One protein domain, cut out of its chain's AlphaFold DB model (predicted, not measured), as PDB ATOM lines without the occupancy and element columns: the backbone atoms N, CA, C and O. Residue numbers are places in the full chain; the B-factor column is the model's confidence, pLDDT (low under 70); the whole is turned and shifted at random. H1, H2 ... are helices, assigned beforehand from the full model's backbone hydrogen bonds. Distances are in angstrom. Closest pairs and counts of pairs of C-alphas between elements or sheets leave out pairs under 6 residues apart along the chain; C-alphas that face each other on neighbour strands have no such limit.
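Overview. This is residues 2 to 50 of the 183 residues of a protein of Oryza barthii (UniProt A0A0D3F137). A short lead-in, residues 2 to 6, hooks off the start of one long helix, H1, which makes most of the rod's length. At the other end of H1 the backbone turns aside through residues 39 to 43 to a small helix, H2. The printed part has 49 residues, with two named helices in the order H1, H2 and no named strand; the class is all helix. It is extended, with a radius of gyration of the C-alphas of 17.8 A and spans of 52 by 18 by 11 A.

Arrangement. Residues 5 to 12, of which 7 to 12 belong to H1, residues 7 to 38, stand free, and so do residues 14 to 32 of H1. A tight link of 5 residues joins H1 to H2, residues 44 to 49. The two helices are apart, with no C-alpha of the one within 8 A of the other. In H1 and H2 every O i to N i+4 pair is within hydrogen-bond range.

Along the chain. H1 runs 46.2 A from C-alpha 7 at (-38.390, 0.293, 4.940) to C-alpha 38 at (-13.877, 1.878, -34.219). H2 ends at C-alpha 49 at (-14.356, 18.314, -31.796).

Size, cuts and confidence. The C-alphas farthest apart, those of Glu 5 and Ala 50, are 53.1 A apart. The printed part has no cut, and no printed residue is under 70 in pLDDT.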
ATOM      1  N   LYS A   2     -39.308  -9.858  -5.310       92.81
ATOM      2  CA  LYS A   2     -40.349  -9.636  -4.284       92.81
ATOM      3  C   LYS A   2     -40.159  -8.258  -3.638       92.81
ATOM      4  O   LYS A   2     -39.046  -7.732  -3.659       92.81
ATOM      5  N   LEU A   3     -41.229  -7.682  -3.089       91.94
ATOM      6  CA  LEU A   3     -41.164  -6.414  -2.360       91.94
ATOM      7  C   LEU A   3     -40.382  -6.599  -1.053       91.94
ATOM      8  O   LEU A   3     -40.622  -7.552  -0.319       91.94
ATOM      9  N   ILE A   4     -39.467  -5.677  -0.755       94.00
ATOM     10  CA  ILE A   4     -38.780  -5.634   0.540       94.00
ATOM     11  C   ILE A   4     -39.693  -4.902   1.520       94.00
ATOM     12  O   ILE A   4     -39.880  -3.699   1.380       94.00
ATOM     13  N   GLU A   5     -40.276  -5.598   2.492       95.75
ATOM     14  CA  GLU A   5     -41.244  -5.006   3.428       95.75
ATOM     15  C   GLU A   5     -40.590  -4.006   4.389       95.75
ATOM     16  O   GLU A   5     -41.092  -2.892   4.558       95.75
ATOM     17  N   ASN A   6     -39.419  -4.344   4.935       95.56
ATOM     18  CA  ASN A   6     -38.666  -3.450   5.811       95.56
ATOM     19  C   ASN A   6     -38.233  -2.177   5.054       95.56
ATOM     20  O   ASN A   6     -37.577  -2.239   4.011       95.56
ATOM     21  N   LYS A   7     -38.618  -1.009   5.581       95.81
ATOM     22  CA  LYS A   7     -38.390   0.293   4.940       95.81
ATOM     23  C   LYS A   7     -36.906   0.656   4.843       95.81
ATOM     24  O   LYS A   7     -36.477   1.142   3.801       95.81
ATOM     25  N   GLU A   8     -36.129   0.401   5.889       95.88
ATOM     26  CA  GLU A   8     -34.698   0.721   5.940       95.88
ATOM     27  C   GLU A   8     -33.911  -0.160   4.968       95.88
ATOM     28  O   GLU A   8     -33.174   0.345   4.120       95.88
ATOM     29  N   ALA A   9     -34.164  -1.471   4.993       94.25
ATOM     30  CA  ALA A   9     -33.552  -2.415   4.060       94.25
ATOM     31  C   ALA A   9     -33.896  -2.075   2.599       94.25
ATOM     32  O   ALA A   9     -33.041  -2.142   1.715       94.25
ATOM     33  N   ARG A  10     -35.139  -1.648   2.341       95.12
ATOM     34  CA  ARG A  10     -35.577  -1.198   1.015       95.12
ATOM     35  C   ARG A  10     -34.830   0.053   0.560       95.12
ATOM     36  O   ARG A  10     -34.430   0.109  -0.599       95.12
ATOM     37  N   GLN A  11     -34.618   1.020   1.452       95.06
ATOM     38  CA  GLN A  11     -33.894   2.253   1.138       95.06
ATOM     39  C   GLN A  11     -32.417   1.987   0.824       95.06
ATOM     40  O   GLN A  11     -31.884   2.519  -0.156       95.06
ATOM     41  N   VAL A  12     -31.763   1.129   1.612       96.38
ATOM     42  CA  VAL A  12     -30.373   0.709   1.367       96.38
ATOM     43  C   VAL A  12     -30.268  -0.032   0.034       96.38
ATOM     44  O   VAL A  12     -29.407   0.284  -0.788       96.38
ATOM     45  N   CYS A  13     -31.180  -0.977  -0.218       95.12
ATOM     46  CA  CYS A  13     -31.221  -1.735  -1.465       95.12
ATOM     47  C   CYS A  13     -31.453  -0.825  -2.679       95.12
ATOM     48  O   CYS A  13     -30.754  -0.951  -3.684       95.12
ATOM     49  N   PHE A  14     -32.393   0.120  -2.582       95.19
ATOM     50  CA  PHE A  14     -32.659   1.098  -3.634       95.19
ATOM     51  C   PHE A  14     -31.420   1.935  -3.941       95.19
ATOM     52  O   PHE A  14     -31.044   2.045  -5.103       95.19
ATOM     53  N   SER A  15     -30.764   2.473  -2.913       95.31
ATOM     54  CA  SER A  15     -29.593   3.337  -3.090       95.31
ATOM     55  C   SER A  15     -28.458   2.592  -3.797       95.31
ATOM     56  O   SER A  15     -27.978   3.062  -4.828       95.31
ATOM     57  N   LYS A  16     -28.129   1.381  -3.326       96.12
ATOM     58  CA  LYS A  16     -27.086   0.529  -3.920       96.12
ATOM     59  C   LYS A  16     -27.420   0.086  -5.345       96.12
ATOM     60  O   LYS A  16     -26.566   0.134  -6.224       96.12
ATOM     61  N   ARG A  17     -28.665  -0.335  -5.603       96.00
ATOM     62  CA  ARG A  17     -29.083  -0.748  -6.955       96.00
ATOM     63  C   ARG A  17     -29.112   0.420  -7.921       96.00
ATOM     64  O   ARG A  17     -28.671   0.262  -9.050       96.00
ATOM     65  N   ARG A  18     -29.614   1.577  -7.491       96.81
ATOM     66  CA  ARG A  18     -29.632   2.792  -8.307       96.81
ATOM     67  C   ARG A  18     -28.212   3.161  -8.724       96.81
ATOM     68  O   ARG A  18     -27.970   3.359  -9.907       96.81
ATOM     69  N   GLU A  19     -27.287   3.198  -7.771       96.94
ATOM     70  CA  GLU A  19     -25.874   3.473  -8.036       96.94
ATOM     71  C   GLU A  19     -25.259   2.446  -8.999       96.94
ATOM     72  O   GLU A  19     -24.675   2.827 -10.012       96.94
ATOM     73  N   GLY A  20     -25.469   1.150  -8.750       96.19
ATOM     74  CA  GLY A  20     -24.978   0.088  -9.629       96.19
ATOM     75  C   GLY A  20     -25.545   0.162 -11.052       96.19
ATOM     76  O   GLY A  20     -24.811  -0.048 -12.015       96.19
ATOM     77  N   VAL A  21     -26.828   0.506 -11.203       97.25
ATOM     78  CA  VAL A  21     -27.462   0.701 -12.516       97.25
ATOM     79  C   VAL A  21     -26.848   1.892 -13.245       97.25
ATOM     80  O   VAL A  21     -26.512   1.755 -14.417       97.25
ATOM     81  N   PHE A  22     -26.655   3.031 -12.574       96.69
ATOM     82  CA  PHE A  22     -26.016   4.190 -13.203       96.69
ATOM     83  C   PHE A  22     -24.577   3.895 -13.622       96.69
ATOM     84  O   PHE A  22     -24.199   4.256 -14.732       96.69
ATOM     85  N   LYS A  23     -23.814   3.178 -12.790       97.56
ATOM     86  CA  LYS A  23     -22.451   2.755 -13.124       97.56
ATOM     87  C   LYS A  23     -22.414   1.843 -14.354       97.56
ATOM     88  O   LYS A  23     -21.667   2.103 -15.292       97.56
ATOM     89  N   LYS A  24     -23.263   0.811 -14.397       97.88
ATOM     90  CA  LYS A  24     -23.347  -0.084 -15.563       97.88
ATOM     91  C   LYS A  24     -23.813   0.652 -16.820       97.88
ATOM     92  O   LYS A  24     -23.314   0.384 -17.907       97.88
ATOM     93  N   ALA A  25     -24.753   1.586 -16.685       97.62
ATOM     94  CA  ALA A  25     -25.222   2.393 -17.805       97.62
ATOM     95  C   ALA A  25     -24.124   3.321 -18.348       97.62
ATOM     96  O   ALA A  25     -23.996   3.442 -19.565       97.62
ATOM     97  N   SER A  26     -23.312   3.939 -17.479       96.50
ATOM     98  CA  SER A  26     -22.176   4.756 -17.923       96.50
ATOM     99  C   SER A  26     -21.101   3.917 -18.607       96.50
ATOM    100  O   SER A  26     -20.649   4.291 -19.681       96.50
ATOM    101  N   GLU A  27     -20.753   2.758 -18.042       97.88
ATOM    102  CA  GLU A  27     -19.783   1.836 -18.649       97.88
ATOM    103  C   GLU A  27     -20.257   1.351 -20.028       97.88
ATOM    104  O   GLU A  27     -19.479   1.313 -20.979       97.88
ATOM    105  N   LEU A  28     -21.549   1.028 -20.160       97.31
ATOM    106  CA  LEU A  28     -22.134   0.629 -21.439       97.31
ATOM    107  C   LEU A  28     -22.098   1.765 -22.465       97.31
ATOM    108  O   LEU A  28     -21.769   1.515 -23.621       97.31
ATOM    109  N   ARG A  29     -22.435   2.996 -22.063       93.62
ATOM    110  CA  ARG A  29     -22.350   4.164 -22.948       93.62
ATOM    111  C   ARG A  29     -20.927   4.329 -23.478       93.62
ATOM    112  O   ARG A  29     -20.750   4.405 -24.686       93.62
ATOM    113  N   ASP A  30     -19.935   4.314 -22.593       92.12
ATOM    114  CA  ASP A  30     -18.538   4.521 -22.981       92.12
ATOM    115  C   ASP A  30     -18.045   3.402 -23.919       92.12
ATOM    116  O   ASP A  30     -17.331   3.661 -24.888       92.12
ATOM    117  N   ALA A  31     -18.485   2.159 -23.692       94.75
ATOM    118  CA  ALA A  31     -18.193   1.040 -24.586       94.75
ATOM    119  C   ALA A  31     -18.847   1.195 -25.972       94.75
ATOM    120  O   ALA A  31     -18.232   0.852 -26.984       94.75
ATOM    121  N   LEU A  32     -20.082   1.702 -26.034       91.94
ATOM    122  CA  LEU A  32     -20.773   1.972 -27.298       91.94
ATOM    123  C   LEU A  32     -20.124   3.126 -28.065       91.94
ATOM    124  O   LEU A  32     -19.977   3.021 -29.282       91.94
ATOM    125  N   ASP A  33     -19.699   4.182 -27.371       88.88
ATOM    126  CA  ASP A  33     -18.989   5.309 -27.982       88.88
ATOM    127  C   ASP A  33     -17.657   4.852 -28.595       88.88
ATOM    128  O   ASP A  33     -17.338   5.201 -29.735       88.88
ATOM    129  N   GLU A  34     -16.909   3.998 -27.894       90.06
ATOM    130  CA  GLU A  34     -15.675   3.421 -28.434       90.06
ATOM    131  C   GLU A  34     -15.944   2.493 -29.629       90.06
ATOM    132  O   GLU A  34     -15.240   2.560 -30.640       90.06
ATOM    133  N   ALA A  35     -16.987   1.661 -29.568       91.12
ATOM    134  CA  ALA A  35     -17.368   0.803 -30.689       91.12
ATOM    135  C   ALA A  35     -17.782   1.617 -31.929       91.12
ATOM    136  O   ALA A  35     -17.384   1.276 -33.045       91.12
ATOM    137  N   ALA A  36     -18.531   2.709 -31.745       89.38
ATOM    138  CA  ALA A  36     -18.901   3.629 -32.819       89.38
ATOM    139  C   ALA A  36     -17.656   4.254 -33.464       89.38
ATOM    140  O   ALA A  36     -17.520   4.235 -34.691       89.38
ATOM    141  N   ARG A  37     -16.697   4.696 -32.641       86.06
ATOM    142  CA  ARG A  37     -15.418   5.242 -33.107       86.06
ATOM    143  C   ARG A  37     -14.622   4.225 -33.929       86.06
ATOM    144  O   ARG A  37     -14.099   4.575 -34.986       86.06
ATOM    145  N   VAL A  38     -14.541   2.969 -33.478       89.88
ATOM    146  CA  VAL A  38     -13.877   1.878 -34.219       89.88
ATOM    147  C   VAL A  38     -14.590   1.580 -35.540       89.88
ATOM    148  O   VAL A  38     -13.929   1.332 -36.547       89.88
ATOM    149  N   ALA A  39     -15.921   1.657 -35.568       92.19
ATOM    150  CA  ALA A  39     -16.715   1.516 -36.788       92.19
ATOM    151  C   ALA A  39     -16.622   2.736 -37.729       92.19
ATOM    152  O   ALA A  39     -17.206   2.717 -38.811       92.19
ATOM    153  N   GLY A  40     -15.908   3.797 -37.335       88.12
ATOM    154  CA  GLY A  40     -15.819   5.045 -38.093       88.12
ATOM    155  C   GLY A  40     -17.118   5.854 -38.094       88.12
ATOM    156  O   GLY A  40     -17.280   6.744 -38.927       88.12
ATOM    157  N   VAL A  41     -18.048   5.553 -37.183       90.62
ATOM    158  CA  VAL A  41     -19.292   6.302 -36.997       90.62
ATOM    159  C   VAL A  41     -18.996   7.513 -36.124       90.62
ATOM    160  O   VAL A  41     -18.496   7.378 -35.011       90.62
ATOM    161  N   TRP A  42     -19.318   8.696 -36.631       86.12
ATOM    162  CA  TRP A  42     -19.134   9.947 -35.905       86.12
ATOM    163  C   TRP A  42     -20.338  10.219 -35.005       86.12
ATOM    164  O   TRP A  42     -21.480  10.172 -35.471       86.12
ATOM    165  N   ASN A  43     -20.090  10.538 -33.734       86.31
ATOM    166  CA  ASN A  43     -21.119  11.042 -32.823       86.31
ATOM    167  C   ASN A  43     -21.102  12.588 -32.745       86.31
ATOM    168  O   ASN A  43     -20.246  13.255 -33.328       86.31
ATOM    169  N   ASP A  44     -22.064  13.182 -32.028       86.38
ATOM    170  CA  ASP A  44     -22.168  14.648 -31.885       86.38
ATOM    171  C   ASP A  44     -20.903  15.268 -31.259       86.38
ATOM    172  O   ASP A  44     -20.469  16.347 -31.664       86.38
ATOM    173  N   ALA A  45     -20.260  14.569 -30.319       84.94
ATOM    174  CA  ALA A  45     -19.021  15.035 -29.700       84.94
ATOM    175  C   ALA A  45     -17.843  15.031 -30.690       84.94
ATOM    176  O   ALA A  45     -17.024  15.953 -30.667       84.94
ATOM    177  N   ASP A  46     -17.772  14.046 -31.586       85.12
ATOM    178  CA  ASP A  46     -16.768  13.981 -32.650       85.12
ATOM    179  C   ASP A  46     -16.933  15.130 -33.640       85.12
ATOM    180  O   ASP A  46     -15.960  15.815 -33.949       85.12
ATOM    181  N   VAL A  47     -18.171  15.410 -34.056       87.06
ATOM    182  CA  VAL A  47     -18.483  16.542 -34.942       87.06
ATOM    183  C   VAL A  47     -18.115  17.873 -34.284       87.06
ATOM    184  O   VAL A  47     -17.522  18.730 -34.936       87.06
ATOM    185  N   ARG A  48     -18.414  18.053 -32.988       87.38
ATOM    186  CA  ARG A  48     -18.046  19.274 -32.243       87.38
ATOM    187  C   ARG A  48     -16.542  19.439 -32.061       87.38
ATOM    188  O   ARG A  48     -16.064  20.567 -31.965       87.38
ATOM    189  N   ARG A  49     -15.814  18.330 -31.953       86.94
ATOM    190  CA  ARG A  49     -14.356  18.314 -31.796       86.94
ATOM    191  C   ARG A  49     -13.626  18.472 -33.130       86.94
ATOM    192  O   ARG A  49     -12.480  18.915 -33.127       86.94
ATOM    193  N   ALA A  50     -14.259  18.106 -34.240       87.06
ATOM    194  CA  ALA A  50     -13.664  18.194 -35.561       87.06
ATOM    195  C   ALA A  50     -13.384  19.644 -35.963       87.06
ATOM    196  O   ALA A  50     -14.204  20.547 -35.771       87.06
TER     197      ALA A  50